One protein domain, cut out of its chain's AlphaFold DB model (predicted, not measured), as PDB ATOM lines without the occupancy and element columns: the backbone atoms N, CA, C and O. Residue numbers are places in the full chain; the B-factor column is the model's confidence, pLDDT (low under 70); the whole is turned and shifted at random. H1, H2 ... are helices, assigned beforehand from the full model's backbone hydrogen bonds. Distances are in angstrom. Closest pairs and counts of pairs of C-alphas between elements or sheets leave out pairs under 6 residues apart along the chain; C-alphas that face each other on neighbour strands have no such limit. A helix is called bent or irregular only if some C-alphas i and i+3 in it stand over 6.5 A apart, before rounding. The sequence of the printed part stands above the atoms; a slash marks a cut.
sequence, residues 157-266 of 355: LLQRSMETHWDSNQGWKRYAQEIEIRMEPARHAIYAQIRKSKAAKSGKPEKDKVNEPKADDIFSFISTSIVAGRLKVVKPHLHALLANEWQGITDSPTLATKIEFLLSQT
ATOM      1  N   LEU A 157     196.810 222.930 285.051       83.81
ATOM      2  CA  LEU A 157     197.655 223.427 283.960       83.81
ATOM      3  C   LEU A 157     197.673 224.960 283.927       83.81
ATOM      4  O   LEU A 157     198.744 225.558 283.854       83.81
ATOM      5  N   LEU A 158     196.506 225.595 284.074       89.06
ATOM      6  CA  LEU A 158     196.407 227.053 284.151       89.06
ATOM      7  C   LEU A 158     197.050 227.617 285.431       89.06
ATOM      8  O   LEU A 158     197.693 228.658 285.398       89.06
ATOM      9  N   GLN A 159     196.917 226.940 286.572       86.25
ATOM     10  CA  GLN A 159     197.618 227.349 287.795       86.25
ATOM     11  C   GLN A 159     199.136 227.278 287.620       86.25
ATOM     12  O   GLN A 159     199.829 228.215 287.997       86.25
ATOM     13  N   ARG A 160     199.657 226.219 286.991       83.00
ATOM     14  CA  ARG A 160     201.097 226.054 286.743       83.00
ATOM     15  C   ARG A 160     201.672 227.175 285.873       83.00
ATOM     16  O   ARG A 160     202.789 227.616 286.132       83.00
ATOM     17  N   SER A 161     200.943 227.628 284.853       86.38
ATOM     18  CA  SER A 161     201.398 228.744 284.017       86.38
ATOM     19  C   SER A 161     201.383 230.071 284.783       86.38
ATOM     20  O   SER A 161     202.365 230.811 284.713       86.38
ATOM     21  N   MET A 162     200.339 230.334 285.578       87.12
ATOM     22  CA  MET A 162     200.237 231.532 286.428       87.12
ATOM     23  C   MET A 162     201.260 231.553 287.575       87.12
ATOM     24  O   MET A 162     201.716 232.619 287.974       87.12
ATOM     25  N   GLU A 163     201.634 230.386 288.101       85.94
ATOM     26  CA  GLU A 163     202.609 230.212 289.187       85.94
ATOM     27  C   GLU A 163     204.058 230.080 288.666       85.94
ATOM     28  O   GLU A 163     204.949 229.642 289.398       85.94
ATOM     29  N   THR A 164     204.328 230.445 287.405       86.56
ATOM     30  CA  THR A 164     205.690 230.403 286.845       86.56
ATOM     31  C   THR A 164     206.607 231.358 287.611       86.56
ATOM     32  O   THR A 164     206.323 232.552 287.745       86.56
ATOM     33  N   HIS A 165     207.716 230.821 288.124       86.69
ATOM     34  CA  HIS A 165     208.669 231.552 288.954       86.69
ATOM     35  C   HIS A 165     209.497 232.537 288.120       86.69
ATOM     36  O   HIS A 165     210.006 232.189 287.058       86.69
ATOM     37  N   TRP A 166     209.671 233.754 288.629       90.38
ATOM     38  CA  TRP A 166     210.525 234.768 288.015       90.38
ATOM     39  C   TRP A 166     211.991 234.580 288.426       90.38
ATOM     40  O   TRP A 166     212.317 234.662 289.608       90.38
ATOM     41  N   ASP A 167     212.885 234.365 287.458       87.88
ATOM     42  CA  ASP A 167     214.337 234.351 287.676       87.88
ATOM     43  C   ASP A 167     214.977 235.632 287.123       87.88
ATOM     44  O   ASP A 167     215.042 235.850 285.908       87.88
ATOM     45  N   SER A 168     215.499 236.469 288.025       91.31
ATOM     46  CA  SER A 168     216.148 237.735 287.672       91.31
ATOM     47  C   SER A 168     217.370 237.559 286.770       91.31
ATOM     48  O   SER A 168     217.706 238.482 286.033       91.31
ATOM     49  N   ASN A 169     218.024 236.394 286.796       91.44
ATOM     50  CA  ASN A 169     219.218 236.128 285.989       91.44
ATOM     51  C   ASN A 169     218.891 235.817 284.523       91.44
ATOM     52  O   ASN A 169     219.750 235.948 283.655       91.44
ATOM     53  N   GLN A 170     217.660 235.391 284.236       87.94
ATOM     54  CA  GLN A 170     217.232 234.954 282.903       87.94
ATOM     55  C   GLN A 170     216.517 236.055 282.107       87.94
ATOM     56  O   GLN A 170     216.452 235.989 280.876       87.94
ATOM     57  N   GLY A 171     216.022 237.086 282.796       91.44
ATOM     58  CA  GLY A 171     215.397 238.259 282.193       91.44
ATOM     59  C   GLY A 171     213.972 238.029 281.667       91.44
ATOM     60  O   GLY A 171     213.470 236.910 281.567       91.44
ATOM     61  N   TRP A 172     213.301 239.131 281.307       91.69
ATOM     62  CA  TRP A 172     211.864 239.157 280.982       91.69
ATOM     63  C   TRP A 172     211.496 238.334 279.753       91.69
ATOM     64  O   TRP A 172     210.441 237.709 279.721       91.69
ATOM     65  N   LYS A 173     212.386 238.295 278.756       91.19
ATOM     66  CA  LYS A 173     212.156 237.554 277.514       91.19
ATOM     67  C   LYS A 173     211.995 236.057 277.773       91.19
ATOM     68  O   LYS A 173     211.054 235.457 277.267       91.19
ATOM     69  N   ARG A 174     212.897 235.465 278.561       83.69
ATOM     70  CA  ARG A 174     212.865 234.029 278.852       83.69
ATOM     71  C   ARG A 174     211.682 233.666 279.743       83.69
ATOM     72  O   ARG A 174     211.000 232.690 279.469       83.69
ATOM     73  N   TYR A 175     211.376 234.511 280.725       89.12
ATOM     74  CA  TYR A 175     210.185 234.345 281.554       89.12
ATOM     75  C   TYR A 175     208.881 234.363 280.746       89.12
ATOM     76  O   TYR A 175     208.040 233.483 280.914       89.12
ATOM     77  N   ALA A 176     208.727 235.321 279.824       90.19
ATOM     78  CA  ALA A 176     207.558 235.385 278.949       90.19
ATOM     79  C   ALA A 176     207.436 234.130 278.066       90.19
ATOM     80  O   ALA A 176     206.354 233.558 277.966       90.19
ATOM     81  N   GLN A 177     208.551 233.655 277.501       83.50
ATOM     82  CA  GLN A 177     208.584 232.417 276.714       83.50
ATOM     83  C   GLN A 177     208.167 231.191 277.537       83.50
ATOM     84  O   GLN A 177     207.397 230.363 277.059       83.50
ATOM     85  N   GLU A 178     208.632 231.071 278.782       80.06
ATOM     86  CA  GLU A 178     208.244 229.965 279.665       80.06
ATOM     87  C   GLU A 178     206.751 229.999 280.023       80.06
ATOM     88  O   GLU A 178     206.101 228.950 280.051       80.06
ATOM     89  N   ILE A 179     206.181 231.192 280.233       87.12
ATOM     90  CA  ILE A 179     204.733 231.353 280.423       87.12
ATOM     91  C   ILE A 179     203.972 230.920 279.168       87.12
ATOM     92  O   ILE A 179     203.013 230.160 279.289       87.12
ATOM     93  N   GLU A 180     204.382 231.369 277.978       82.19
ATOM     94  CA  GLU A 180     203.727 231.007 276.713       82.19
ATOM     95  C   GLU A 180     203.740 229.493 276.479       82.19
ATOM     96  O   GLU A 180     202.693 228.901 276.208       82.19
ATOM     97  N   ILE A 181     204.894 228.848 276.686       75.94
ATOM     98  CA  ILE A 181     205.052 227.391 276.558       75.94
ATOM     99  C   ILE A 181     204.095 226.648 277.498       75.94
ATOM    100  O   ILE A 181     203.501 225.645 277.108       75.94
ATOM    101  N   ARG A 182     203.906 227.140 278.729       79.88
ATOM    102  CA  ARG A 182     202.991 226.534 279.709       79.88
ATOM    103  C   ARG A 182     201.522 226.875 279.463       79.88
ATOM    104  O   ARG A 182     200.649 226.094 279.836       79.88
ATOM    105  N   MET A 183     201.229 228.018 278.844       85.19
ATOM    106  CA  MET A 183     199.862 228.430 278.518       85.19
ATOM    107  C   MET A 183     199.286 227.689 277.318       85.19
ATOM    108  O   MET A 183     198.084 227.443 277.297       85.19
ATOM    109  N   GLU A 184     200.105 227.304 276.345       78.44
ATOM    110  CA  GLU A 184     199.660 226.569 275.158       78.44
ATOM    111  C   GLU A 184     198.883 225.266 275.481       78.44
ATOM    112  O   GLU A 184     197.744 225.107 275.021       78.44
ATOM    113  N   PRO A 185     199.395 224.347 276.321       74.19
ATOM    114  CA  PRO A 185     198.654 223.152 276.723       74.19
ATOM    115  C   PRO A 185     197.463 223.471 277.627       74.19
ATOM    116  O   PRO A 185     196.406 222.851 277.483       74.19
ATOM    117  N   ALA A 186     197.578 224.478 278.501       83.94
ATOM    118  CA  ALA A 186     196.450 224.946 279.301       83.94
ATOM    119  C   ALA A 186     195.306 225.428 278.394       83.94
ATOM    120  O   ALA A 186     194.160 225.031 278.590       83.94
ATOM    121  N   ARG A 187     195.607 226.199 277.340       85.25
ATOM    122  CA  ARG A 187     194.629 226.679 276.353       85.25
ATOM    123  C   ARG A 187     193.898 225.517 275.688       85.25
ATOM    124  O   ARG A 187     192.667 225.516 275.646       85.25
ATOM    125  N   HIS A 188     194.630 224.515 275.201       81.31
ATOM    126  CA  HIS A 188     194.026 223.341 274.567       81.31
ATOM    127  C   HIS A 188     193.133 222.553 275.534       81.31
ATOM    128  O   HIS A 188     192.000 222.211 275.178       81.31
ATOM    129  N   ALA A 189     193.589 222.335 276.769       83.50
ATOM    130  CA  ALA A 189     192.820 221.636 277.795       83.50
ATOM    131  C   ALA A 189     191.543 222.396 278.193       83.50
ATOM    132  O   ALA A 189     190.472 221.795 278.307       83.50
ATOM    133  N   ILE A 190     191.627 223.722 278.353       88.06
ATOM    134  CA  ILE A 190     190.483 224.592 278.666       88.06
ATOM    135  C   ILE A 190     189.447 224.530 277.545       88.06
ATOM    136  O   ILE A 190     188.260 224.327 277.805       88.06
ATOM    137  N   TYR A 191     189.881 224.653 276.288       88.88
ATOM    138  CA  TYR A 191     188.972 224.621 275.142       88.88
ATOM    139  C   TYR A 191     188.257 223.277 275.025       88.88
ATOM    140  O   TYR A 191     187.045 223.250 274.811       88.88
ATOM    141  N   ALA A 192     188.977 222.169 275.214       85.44
ATOM    142  CA  ALA A 192     188.377 220.840 275.236       85.44
ATOM    143  C   ALA A 192     187.359 220.694 276.380       85.44
ATOM    144  O   ALA A 192     186.249 220.209 276.169       85.44
ATOM    145  N   GLN A 193     187.681 221.165 277.588       87.56
ATOM    146  CA  GLN A 193     186.773 221.065 278.734       87.56
ATOM    147  C   GLN A 193     185.497 221.899 278.555       87.56
ATOM    148  O   GLN A 193     184.401 221.417 278.849       87.56
ATOM    149  N   ILE A 194     185.610 223.118 278.022       88.81
ATOM    150  CA  ILE A 194     184.447 223.960 277.709       88.81
ATOM    151  C   ILE A 194     183.573 223.283 276.651       88.81
ATOM    152  O   ILE A 194     182.357 223.189 276.837       88.81
ATOM    153  N   ARG A 195     184.172 222.757 275.574       89.19
ATOM    154  CA  ARG A 195     183.434 222.041 274.521       89.19
ATOM    155  C   ARG A 195     182.694 220.827 275.075       89.19
ATOM    156  O   ARG A 195     181.513 220.668 274.779       89.19
ATOM    157  N   LYS A 196     183.334 220.023 275.930       87.50
ATOM    158  CA  LYS A 196     182.704 218.874 276.606       87.50
ATOM    159  C   LYS A 196     181.533 219.291 277.495       87.50
ATOM    160  O   LYS A 196     180.459 218.701 277.404       87.50
ATOM    161  N   SER A 197     181.710 220.330 278.313       86.12
ATOM    162  CA  SER A 197     180.650 220.869 279.181       86.12
ATOM    163  C   SER A 197     179.455 221.384 278.370       86.12
ATOM    164  O   SER A 197     178.302 221.100 278.697       86.12
ATOM    165  N   LYS A 198     179.710 222.084 277.258       86.50
ATOM    166  CA  LYS A 198     178.655 222.555 276.353       86.50
ATOM    167  C   LYS A 198     177.972 221.418 275.602       86.50
ATOM    168  O   LYS A 198     176.749 221.424 275.535       86.50
ATOM    169  N   ALA A 199     178.718 220.430 275.109       86.62
ATOM    170  CA  ALA A 199     178.164 219.249 274.444       86.62
ATOM    171  C   ALA A 199     177.222 218.464 275.368       86.62
ATOM    172  O   ALA A 199     176.134 218.073 274.952       86.62
ATOM    173  N   ALA A 200     177.586 218.322 276.648       84.81
ATOM    174  CA  ALA A 200     176.731 217.697 277.655       84.81
ATOM    175  C   ALA A 200     175.412 218.462 277.886       84.81
ATOM    176  O   ALA A 200     174.391 217.846 278.177       84.81
ATOM    177  N   LYS A 201     175.416 219.794 277.735       84.00
ATOM    178  CA  LYS A 201     174.220 220.646 277.882       84.00
ATOM    179  C   LYS A 201     173.387 220.737 276.602       84.00
ATOM    180  O   LYS A 201     172.167 220.819 276.675       84.00
ATOM    181  N   SER A 202     174.033 220.768 275.438       82.25
ATOM    182  CA  SER A 202     173.386 220.976 274.138       82.25
ATOM    183  C   SER A 202     172.917 219.681 273.474       82.25
ATOM    184  O   SER A 202     172.108 219.739 272.551       82.25
ATOM    185  N   GLY A 203     173.436 218.524 273.903       81.56
ATOM    186  CA  GLY A 203     173.184 217.225 273.272       81.56
ATOM    187  C   GLY A 203     173.814 217.081 271.881       81.56
ATOM    188  O   GLY A 203     173.558 216.097 271.190       81.56
ATOM    189  N   LYS A 204     174.620 218.061 271.450       84.56
ATOM    190  CA  LYS A 204     175.281 218.097 270.140       84.56
ATOM    191  C   LYS A 204     176.731 217.607 270.224       84.56
ATOM    192  O   LYS A 204     177.335 217.705 271.293       84.56
ATOM    193  N   PRO A 205     177.324 217.138 269.108       83.88
ATOM    194  CA  PRO A 205     178.716 216.691 269.077       83.88
ATOM    195  C   PRO A 205     179.696 217.768 269.565       83.88
ATOM    196  O   PRO A 205     179.513 218.955 269.306       83.88
ATOM    197  N   GLU A 206     180.790 217.359 270.211       80.38
ATOM    198  CA  GLU A 206     181.802 218.270 270.782       80.38
ATOM    199  C   GLU A 206     182.397 219.253 269.754       80.38
ATOM    200  O   GLU A 206     182.720 220.390 270.090       80.38
ATOM    201  N   LYS A 207     182.501 218.829 268.488       83.38
ATOM    202  CA  LYS A 207     183.067 219.620 267.382       83.38
ATOM    203  C   LYS A 207     182.063 220.558 266.694       83.38
ATOM    204  O   LYS A 207     182.423 221.208 265.717       83.38
ATOM    205  N   ASP A 208     180.814 220.606 267.149       82.75
ATOM    206  CA  ASP A 208     179.791 221.478 266.565       82.75
ATOM    207  C   ASP A 208     180.075 222.958 266.896       82.75
ATOM    208  O   ASP A 208     180.518 223.283 267.999       82.75
ATOM    209  N   LYS A 209     179.769 223.874 265.965       85.06
ATOM    210  CA  LYS A 209     179.976 225.329 266.126       85.06
ATOM    211  C   LYS A 209     179.255 225.885 267.353       85.06
ATOM    212  O   LYS A 209     179.708 226.838 267.977       85.06
ATOM    213  N   VAL A 210     178.135 225.271 267.735       82.31
ATOM    214  CA  VAL A 210     177.365 225.661 268.929       82.31
ATOM    215  C   VAL A 210     178.167 225.470 270.226       82.31
ATOM    216  O   VAL A 210     177.955 226.203 271.193       82.31
ATOM    217  N   ASN A 211     179.109 224.523 270.244       85.25
ATOM    218  CA  ASN A 211     179.932 224.198 271.408       85.25
ATOM    219  C   ASN A 211     181.280 224.942 271.415       85.25
ATOM    220  O   ASN A 211     182.102 224.710 272.302       85.25
ATOM    221  N   GLU A 212     181.513 225.853 270.468       87.56
ATOM    222  CA  GLU A 212     182.751 226.624 270.400       87.56
ATOM    223  C   GLU A 212     182.941 227.495 271.666       87.56
ATOM    224  O   GLU A 212     181.982 228.129 272.136       87.56
ATOM    225  N   PRO A 213     184.141 227.500 272.283       88.12
ATOM    226  CA  PRO A 213     184.428 228.354 273.433       88.12
ATOM    227  C   PRO A 213     184.351 229.834 273.045       88.12
ATOM    228  O   PRO A 213     185.003 230.255 272.094       88.12
ATOM    229  N   LYS A 214     183.572 230.629 273.783       90.69
ATOM    230  CA  LYS A 214     183.531 232.090 273.636       90.69
ATOM    231  C   LYS A 214     184.407 232.743 274.703       90.69
ATOM    232  O   LYS A 214     184.733 232.113 275.708       90.69
ATOM    233  N   ALA A 215     184.739 234.020 274.510       89.50
ATOM    234  CA  ALA A 215     185.526 234.794 275.472       89.50
ATOM    235  C   ALA A 215     184.949 234.710 276.898       89.50
ATOM    236  O   ALA A 215     185.688 234.419 277.835       89.50
ATOM    237  N   ASP A 216     183.629 234.846 277.049       89.94
ATOM    238  CA  ASP A 216     182.958 234.766 278.353       89.94
ATOM    239  C   ASP A 216     183.149 233.407 279.042       89.94
ATOM    240  O   ASP A 216     183.372 233.348 280.251       89.94
ATOM    241  N   ASP A 217     183.119 232.306 278.282       88.50
ATOM    242  CA  ASP A 217     183.349 230.966 278.832       88.50
ATOM    243  C   ASP A 217     184.794 230.822 279.331       88.50
ATOM    244  O   ASP A 217     185.041 230.235 280.384       88.50
ATOM    245  N   ILE A 218     185.748 231.383 278.584       91.00
ATOM    246  CA  ILE A 218     187.175 231.345 278.917       91.00
ATOM    247  C   ILE A 218     187.442 232.169 280.180       91.00
ATOM    248  O   ILE A 218     188.088 231.678 281.105       91.00
ATOM    249  N   PHE A 219     186.917 233.393 280.273       91.06
ATOM    250  CA  PHE A 219     187.083 234.223 281.470       91.06
ATOM    251  C   PHE A 219     186.346 233.646 282.684       91.06
ATOM    252  O   PHE A 219     186.872 233.694 283.799       91.06
ATOM    253  N   SER A 220     185.187 233.014 282.482       89.81
ATOM    254  CA  SER A 220     184.515 232.244 283.532       89.81
ATOM    255  C   SER A 220     185.408 231.102 284.034       89.81
ATOM    256  O   SER A 220     185.607 230.948 285.243       89.81
ATOM    257  N   PHE A 221     186.067 230.378 283.131       91.56
ATOM    258  CA  PHE A 221     187.021 229.334 283.494       91.56
ATOM    259  C   PHE A 221     188.253 229.882 284.245       91.56
ATOM    260  O   PHE A 221     188.687 229.307 285.249       91.56
ATOM    261  N   ILE A 222     188.808 231.019 283.815       91.06
ATOM    262  CA  ILE A 222     189.929 231.678 284.508       91.06
ATOM    263  C   ILE A 222     189.512 232.072 285.928       91.06
ATOM    264  O   ILE A 222     190.216 231.753 286.887       91.06
ATOM    265  N   SER A 223     188.336 232.687 286.090       90.38
ATOM    266  CA  SER A 223     187.811 233.042 287.414       90.38
ATOM    267  C   SER A 223     187.647 231.808 288.315       90.38
ATOM    268  O   SER A 223     188.022 231.838 289.489       90.38
ATOM    269  N   THR A 224     187.220 230.684 287.736       90.75
ATOM    270  CA  THR A 224     187.100 229.393 288.431       90.75
ATOM    271  C   THR A 224     188.455 228.918 288.936       90.75
ATOM    272  O   THR A 224     188.585 228.469 290.074       90.75
ATOM    273  N   SER A 225     189.487 229.058 288.105       90.12
ATOM    274  CA  SER A 225     190.848 228.631 288.426       90.12
ATOM    275  C   SER A 225     191.480 229.475 289.534       90.12
ATOM    276  O   SER A 225     192.192 228.932 290.381       90.12
ATOM    277  N   ILE A 226     191.157 230.773 289.591       89.94
ATOM    278  CA  ILE A 226     191.547 231.669 290.691       89.94
ATOM    279  C   ILE A 226     190.889 231.218 292.005       89.94
ATOM    280  O   ILE A 226     191.568 231.088 293.027       89.94
ATOM    281  N   VAL A 227     189.583 230.925 291.986       90.19
ATOM    282  CA  VAL A 227     188.858 230.421 293.167       90.19
ATOM    283  C   VAL A 227     189.424 229.076 293.623       90.19
ATOM    284  O   VAL A 227     189.672 228.887 294.816       90.19
ATOM    285  N   ALA A 228     189.700 228.162 292.690       89.06
ATOM    286  CA  ALA A 228     190.335 226.879 292.981       89.06
ATOM    287  C   ALA A 228     191.727 227.064 293.609       89.06
ATOM    288  O   ALA A 228     192.046 226.412 294.605       89.06
ATOM    289  N   GLY A 229     192.525 228.004 293.094       86.69
ATOM    290  CA  GLY A 229     193.842 228.333 293.643       86.69
ATOM    291  C   GLY A 229     193.741 228.850 295.075       86.69
ATOM    292  O   GLY A 229     194.462 228.398 295.965       86.69
ATOM    293  N   ARG A 230     192.764 229.722 295.353       88.62
ATOM    294  CA  ARG A 230     192.523 230.203 296.716       88.62
ATOM    295  C   ARG A 230     192.041 229.088 297.645       88.62
ATOM    296  O   ARG A 230     192.494 229.025 298.788       88.62
ATOM    297  N   LEU A 231     191.174 228.192 297.171       88.38
ATOM    298  CA  LEU A 231     190.704 227.036 297.937       88.38
ATOM    299  C   LEU A 231     191.862 226.107 298.319       88.38
ATOM    300  O   LEU A 231     191.928 225.675 299.468       88.38
ATOM    301  N   LYS A 232     192.788 225.845 297.391       87.12
ATOM    302  CA  LYS A 232     193.991 225.031 297.626       87.12
ATOM    303  C   LYS A 232     194.804 225.548 298.815       87.12
ATOM    304  O   LYS A 232     195.263 224.752 299.626       87.12
ATOM    305  N   VAL A 233     194.935 226.871 298.940       85.44
ATOM    306  CA  VAL A 233     195.682 227.522 300.028       85.44
ATOM    307  C   VAL A 233     194.881 227.553 301.334       85.44
ATOM    308  O   VAL A 233     195.421 227.247 302.392       85.44
ATOM    309  N   VAL A 234     193.598 227.925 301.285       86.94
ATOM    310  CA  VAL A 234     192.793 228.166 302.499       86.94
ATOM    311  C   VAL A 234     192.234 226.868 303.100       86.94
ATOM    312  O   VAL A 234     192.159 226.742 304.321       86.94
ATOM    313  N   LYS A 235     191.820 225.900 302.270       86.94
ATOM    314  CA  LYS A 235     191.231 224.610 302.686       86.94
ATOM    315  C   LYS A 235     191.701 223.467 301.767       86.94
ATOM    316  O   LYS A 235     190.904 222.938 300.986       86.94
ATOM    317  N   PRO A 236     192.966 223.022 301.888       84.62
ATOM    318  CA  PRO A 236     193.550 222.009 301.000       84.62
ATOM    319  C   PRO A 236     192.796 220.670 301.009       84.62
ATOM    320  O   PRO A 236     192.704 220.005 299.981       84.62
ATOM    321  N   HIS A 237     192.196 220.292 302.142       81.62
ATOM    322  CA  HIS A 237     191.398 219.068 302.260       81.62
ATOM    323  C   HIS A 237     190.144 219.088 301.367       81.62
ATOM    324  O   HIS A 237     189.843 218.086 300.726       81.62
ATOM    325  N   LEU A 238     189.445 220.224 301.256       85.12
ATOM    326  CA  LEU A 238     188.290 220.355 300.356       85.12
ATOM    327  C   LEU A 238     188.718 220.379 298.893       85.12
ATOM    328  O   LEU A 238     188.066 219.772 298.050       85.12
ATOM    329  N   HIS A 239     189.838 221.040 298.600       86.00
ATOM    330  CA  HIS A 239     190.418 221.027 297.262       86.00
ATOM    331  C   HIS A 239     190.760 219.596 296.806       86.00
ATOM    332  O   HIS A 239     190.534 219.245 295.649       86.00
ATOM    333  N   ALA A 240     191.275 218.756 297.709       81.75
ATOM    334  CA  ALA A 240     191.568 217.352 297.424       81.75
ATOM    335  C   ALA A 240     190.299 216.514 297.185       81.75
ATOM    336  O   ALA A 240     190.292 215.670 296.293       81.75
ATOM    337  N   LEU A 241     189.208 216.769 297.920       83.75
ATOM    338  CA  LEU A 241     187.929 216.072 297.714       83.75
ATOM    339  C   LEU A 241     187.318 216.335 296.328       83.75
ATOM    340  O   LEU A 241     186.608 215.484 295.800       83.75
ATOM    341  N   LEU A 242     187.639 217.472 295.709       84.50
ATOM    342  CA  LEU A 242     187.183 217.828 294.362       84.50
ATOM    343  C   LEU A 242     188.017 217.193 293.233       84.50
ATOM    344  O   LEU A 242     187.726 217.453 292.067       84.50
ATOM    345  N   ALA A 243     189.013 216.346 293.537       77.38
ATOM    346  CA  ALA A 243     189.951 215.780 292.556       77.38
ATOM    347  C   ALA A 243     189.274 215.201 291.298       77.38
ATOM    348  O   ALA A 243     189.675 215.519 290.180       77.38
ATOM    349  N   ASN A 244     188.217 214.408 291.482       75.00
ATOM    350  CA  ASN A 244     187.484 213.769 290.383       75.00
ATOM    351  C   ASN A 244     186.494 214.716 289.689       75.00
ATOM    352  O   ASN A 244     186.045 214.450 288.579       75.00
ATOM    353  N   GLU A 245     186.136 215.821 290.339       81.19
ATOM    354  CA  GLU A 245     185.124 216.752 289.848       81.19
ATOM    355  C   GLU A 245     185.716 217.918 289.057       81.19
ATOM    356  O   GLU A 245     184.984 218.556 288.299       81.19
ATOM    357  N   TRP A 246     187.023 218.179 289.171       82.31
ATOM    358  CA  TRP A 246     187.696 219.270 288.454       82.31
ATOM    359  C   TRP A 246     187.495 219.224 286.938       82.31
ATOM    360  O   TRP A 246     187.436 220.270 286.297       82.31
ATOM    361  N   GLN A 247     187.325 218.029 286.367       77.50
ATOM    362  CA  GLN A 247     187.072 217.840 284.934       77.50
ATOM    363  C   GLN A 247     185.690 218.344 284.483       77.50
ATOM    364  O   GLN A 247     185.496 218.629 283.304       77.50
ATOM    365  N   GLY A 248     184.726 218.449 285.403       78.69
ATOM    366  CA  GLY A 248     183.359 218.899 285.116       78.69
ATOM    367  C   GLY A 248     183.074 220.344 285.523       78.69
ATOM    368  O   GLY A 248     181.991 220.852 285.247       78.69
ATOM    369  N   ILE A 249     184.011 221.010 286.200       83.69
ATOM    370  CA  ILE A 249     183.825 222.369 286.712       83.69
ATOM    371  C   ILE A 249     184.371 223.360 285.680       83.69
ATOM    372  O   ILE A 249     185.558 223.351 285.371       83.69
ATOM    373  N   THR A 250     183.499 224.207 285.135       83.75
ATOM    374  CA  THR A 250     183.862 225.207 284.110       83.75
ATOM    375  C   THR A 250     183.624 226.649 284.537       83.75
ATOM    376  O   THR A 250     184.061 227.562 283.845       83.75
ATOM    377  N   ASP A 251     182.919 226.856 285.646       87.25
ATOM    378  CA  ASP A 251     182.441 228.162 286.080       87.25
ATOM    379  C   ASP A 251     182.493 228.316 287.608       87.25
ATOM    380  O   ASP A 251     182.260 227.377 288.382       87.25
ATOM    381  N   SER A 252     182.792 229.544 288.036       87.12
ATOM    382  CA  SER A 252     182.994 229.911 289.439       87.12
ATOM    383  C   SER A 252     181.769 229.681 290.320       87.12
ATOM    384  O   SER A 252     181.947 229.188 291.435       87.12
ATOM    385  N   PRO A 253     180.531 229.989 289.879       87.62
ATOM    386  CA  PRO A 253     179.337 229.734 290.682       87.62
ATOM    387  C   PRO A 253     179.129 228.243 290.967       87.62
ATOM    388  O   PRO A 253     178.820 227.873 292.104       87.62
ATOM    389  N   THR A 254     179.351 227.374 289.975       86.94
ATOM    390  CA  THR A 254     179.278 225.919 290.168       86.94
ATOM    391  C   THR A 254     180.335 225.441 291.160       86.94
ATOM    392  O   THR A 254     180.020 224.666 292.066       86.94
ATOM    393  N   LEU A 255     181.573 225.938 291.051       89.38
ATOM    394  CA  LEU A 255     182.633 225.622 292.010       89.38
ATOM    395  C   LEU A 255     182.275 226.082 293.430       89.38
ATOM    396  O   LEU A 255     182.377 225.297 294.370       89.38
ATOM    397  N   ALA A 256     181.819 227.324 293.592       88.75
ATOM    398  CA  ALA A 256     181.431 227.875 294.887       88.75
ATOM    399  C   ALA A 256     180.301 227.057 295.528       88.75
ATOM    400  O   ALA A 256     180.404 226.675 296.690       88.75
ATOM    401  N   THR A 257     179.275 226.697 294.754       88.19
ATOM    402  CA  THR A 257     178.155 225.867 295.229       88.19
ATOM    403  C   THR A 257     178.642 224.511 295.743       88.19
ATOM    404  O   THR A 257     178.215 224.054 296.802       88.19
ATOM    405  N   LYS A 258     179.581 223.879 295.030       87.62
ATOM    406  CA  LYS A 258     180.187 222.608 295.453       87.62
ATOM    407  C   LYS A 258     181.045 222.757 296.706       87.62
ATOM    408  O   LYS A 258     180.981 221.903 297.587       87.62
ATOM    409  N   ILE A 259     181.811 223.842 296.817       89.44
ATOM    410  CA  ILE A 259     182.598 224.143 298.019       89.44
ATOM    411  C   ILE A 259     181.672 224.322 299.225       89.44
ATOM    412  O   ILE A 259     181.911 223.699 300.254       89.44
ATOM    413  N   GLU A 260     180.609 225.120 299.103       87.88
ATOM    414  CA  GLU A 260     179.632 225.341 300.178       87.88
ATOM    415  C   GLU A 260     178.910 224.045 300.569       87.88
ATOM    416  O   GLU A 260     178.730 223.750 301.752       87.88
ATOM    417  N   PHE A 261     178.573 223.204 299.587       87.19
ATOM    418  CA  PHE A 261     178.019 221.879 299.842       87.19
ATOM    419  C   PHE A 261     178.990 220.998 300.646       87.19
ATOM    420  O   PHE A 261     178.617 220.485 301.702       87.19
ATOM    421  N   LEU A 262     180.251 220.877 300.223       86.25
ATOM    422  CA  LEU A 262     181.267 220.104 300.952       86.25
ATOM    423  C   LEU A 262     181.569 220.696 302.334       86.25
ATOM    424  O   LEU A 262     181.807 219.959 303.293       86.25
ATOM    425  N   LEU A 263     181.523 222.022 302.471       84.75
ATOM    426  CA  LEU A 263     181.634 222.697 303.761       84.75
ATOM    427  C   LEU A 263     180.497 222.294 304.689       84.75
ATOM    428  O   LEU A 263     180.762 221.942 305.836       84.75
ATOM    429  N   SER A 264     179.256 222.286 304.206       81.38
ATOM    430  CA  SER A 264     178.095 221.878 305.006       81.38
ATOM    431  C   SER A 264     178.183 220.417 305.469       81.38
ATOM    432  O   SER A 264     177.828 220.109 306.605       81.38
ATOM    433  N   GLN A 265     178.752 219.532 304.642       77.50
ATOM    434  CA  GLN A 265     178.967 218.125 304.988       77.50
ATOM    435  C   GLN A 265     180.095 217.925 306.008       77.50
ATOM    436  O   GLN A 265     179.986 217.094 306.905       77.50
ATOM    437  N   THR A 266     181.176 218.698 305.897       72.12
ATOM    438  CA  THR A 266     182.367 218.547 306.752       72.12
ATOM    439  C   THR A 266     182.265 219.294 308.083       72.12
ATOM    440  O   THR A 266     182.842 218.857 309.076       72.12
TER     441      THR A 266
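AT A GLANCE: This is residues 157 to 266 of the 355 residues of the protein "C3H1-type domain-containing protein" of Oikopleura dioica (UniProt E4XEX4). One long helix, H2, makes the longest axis; H3 rises from it as the stem of a lopsided T, and short H1 packs into the corner between them. H5 stands beside H3 on the side away from H1, short H4 folds back at the far end of H3, and residues 168 to 173 stick out. The printed part has 110 residues with five named helices, H1 to H5 in order, and no named strand: all helix. It is only just loose, close to compact, with a radius of gyration of the C-alphas of 16.1 A, and flat, spanning 49 by 41 by 20 A.

IN THESE COORDINATES: Find C-alpha 157 at (197.655, 223.427, 283.960), where H1, residues 157 to 162, begins. H2, residues 171 to 202, runs 46.1 A, with a kink of 28 degrees near residue 185; it is neither bent nor irregular, but only just: C-alphas 182 and 185 are 6.3 A apart. H3, residues 215 to 234, runs 28.8 A, and H4 is residues 236 to 241. H5, residues 252 to 266, runs 20.7 A to C-alpha 266 at (182.367, 218.547, 306.752).

HOW THE PARTS SIT: Start at the hub, H3, which touches the other four helices; packing is mostly crossed, with one shallow tilt among six touching pairs. Its residues 217 to 221 touch H2, about perpendicular but only just at 72 degrees; the closest C-alphas, of Asp 217 and Ile 194, are 7.2 A apart. H1 touches H3 at 81 degrees, about perpendicular, closest at C-alphas 159 and 225, 6.9 A. H1 and H2 form a helical hairpin, closest at C-alphas 157 and 186, 5.0 A. H5 touches H3 with residues 252 to 255 alone, the same way at a shallow tilt of 28 degrees; C-alphas 252 and 224 are closest, 4.3 A. H4 touches H3, closest at C-alphas 239 and 232, 5.4 A. Every O i to N i+4 pair is within hydrogen-bond range in H1, H3, H4 and H5, and 26 of 28 in H2.

THE WHOLE: Look at Asn 169 and Gly 203 for the two C-alphas farthest apart, 51.4 A. The printed part has no cut; the link from H2 to H3, residues 203 to 214, is long. No printed residue has a pLDDT under 70.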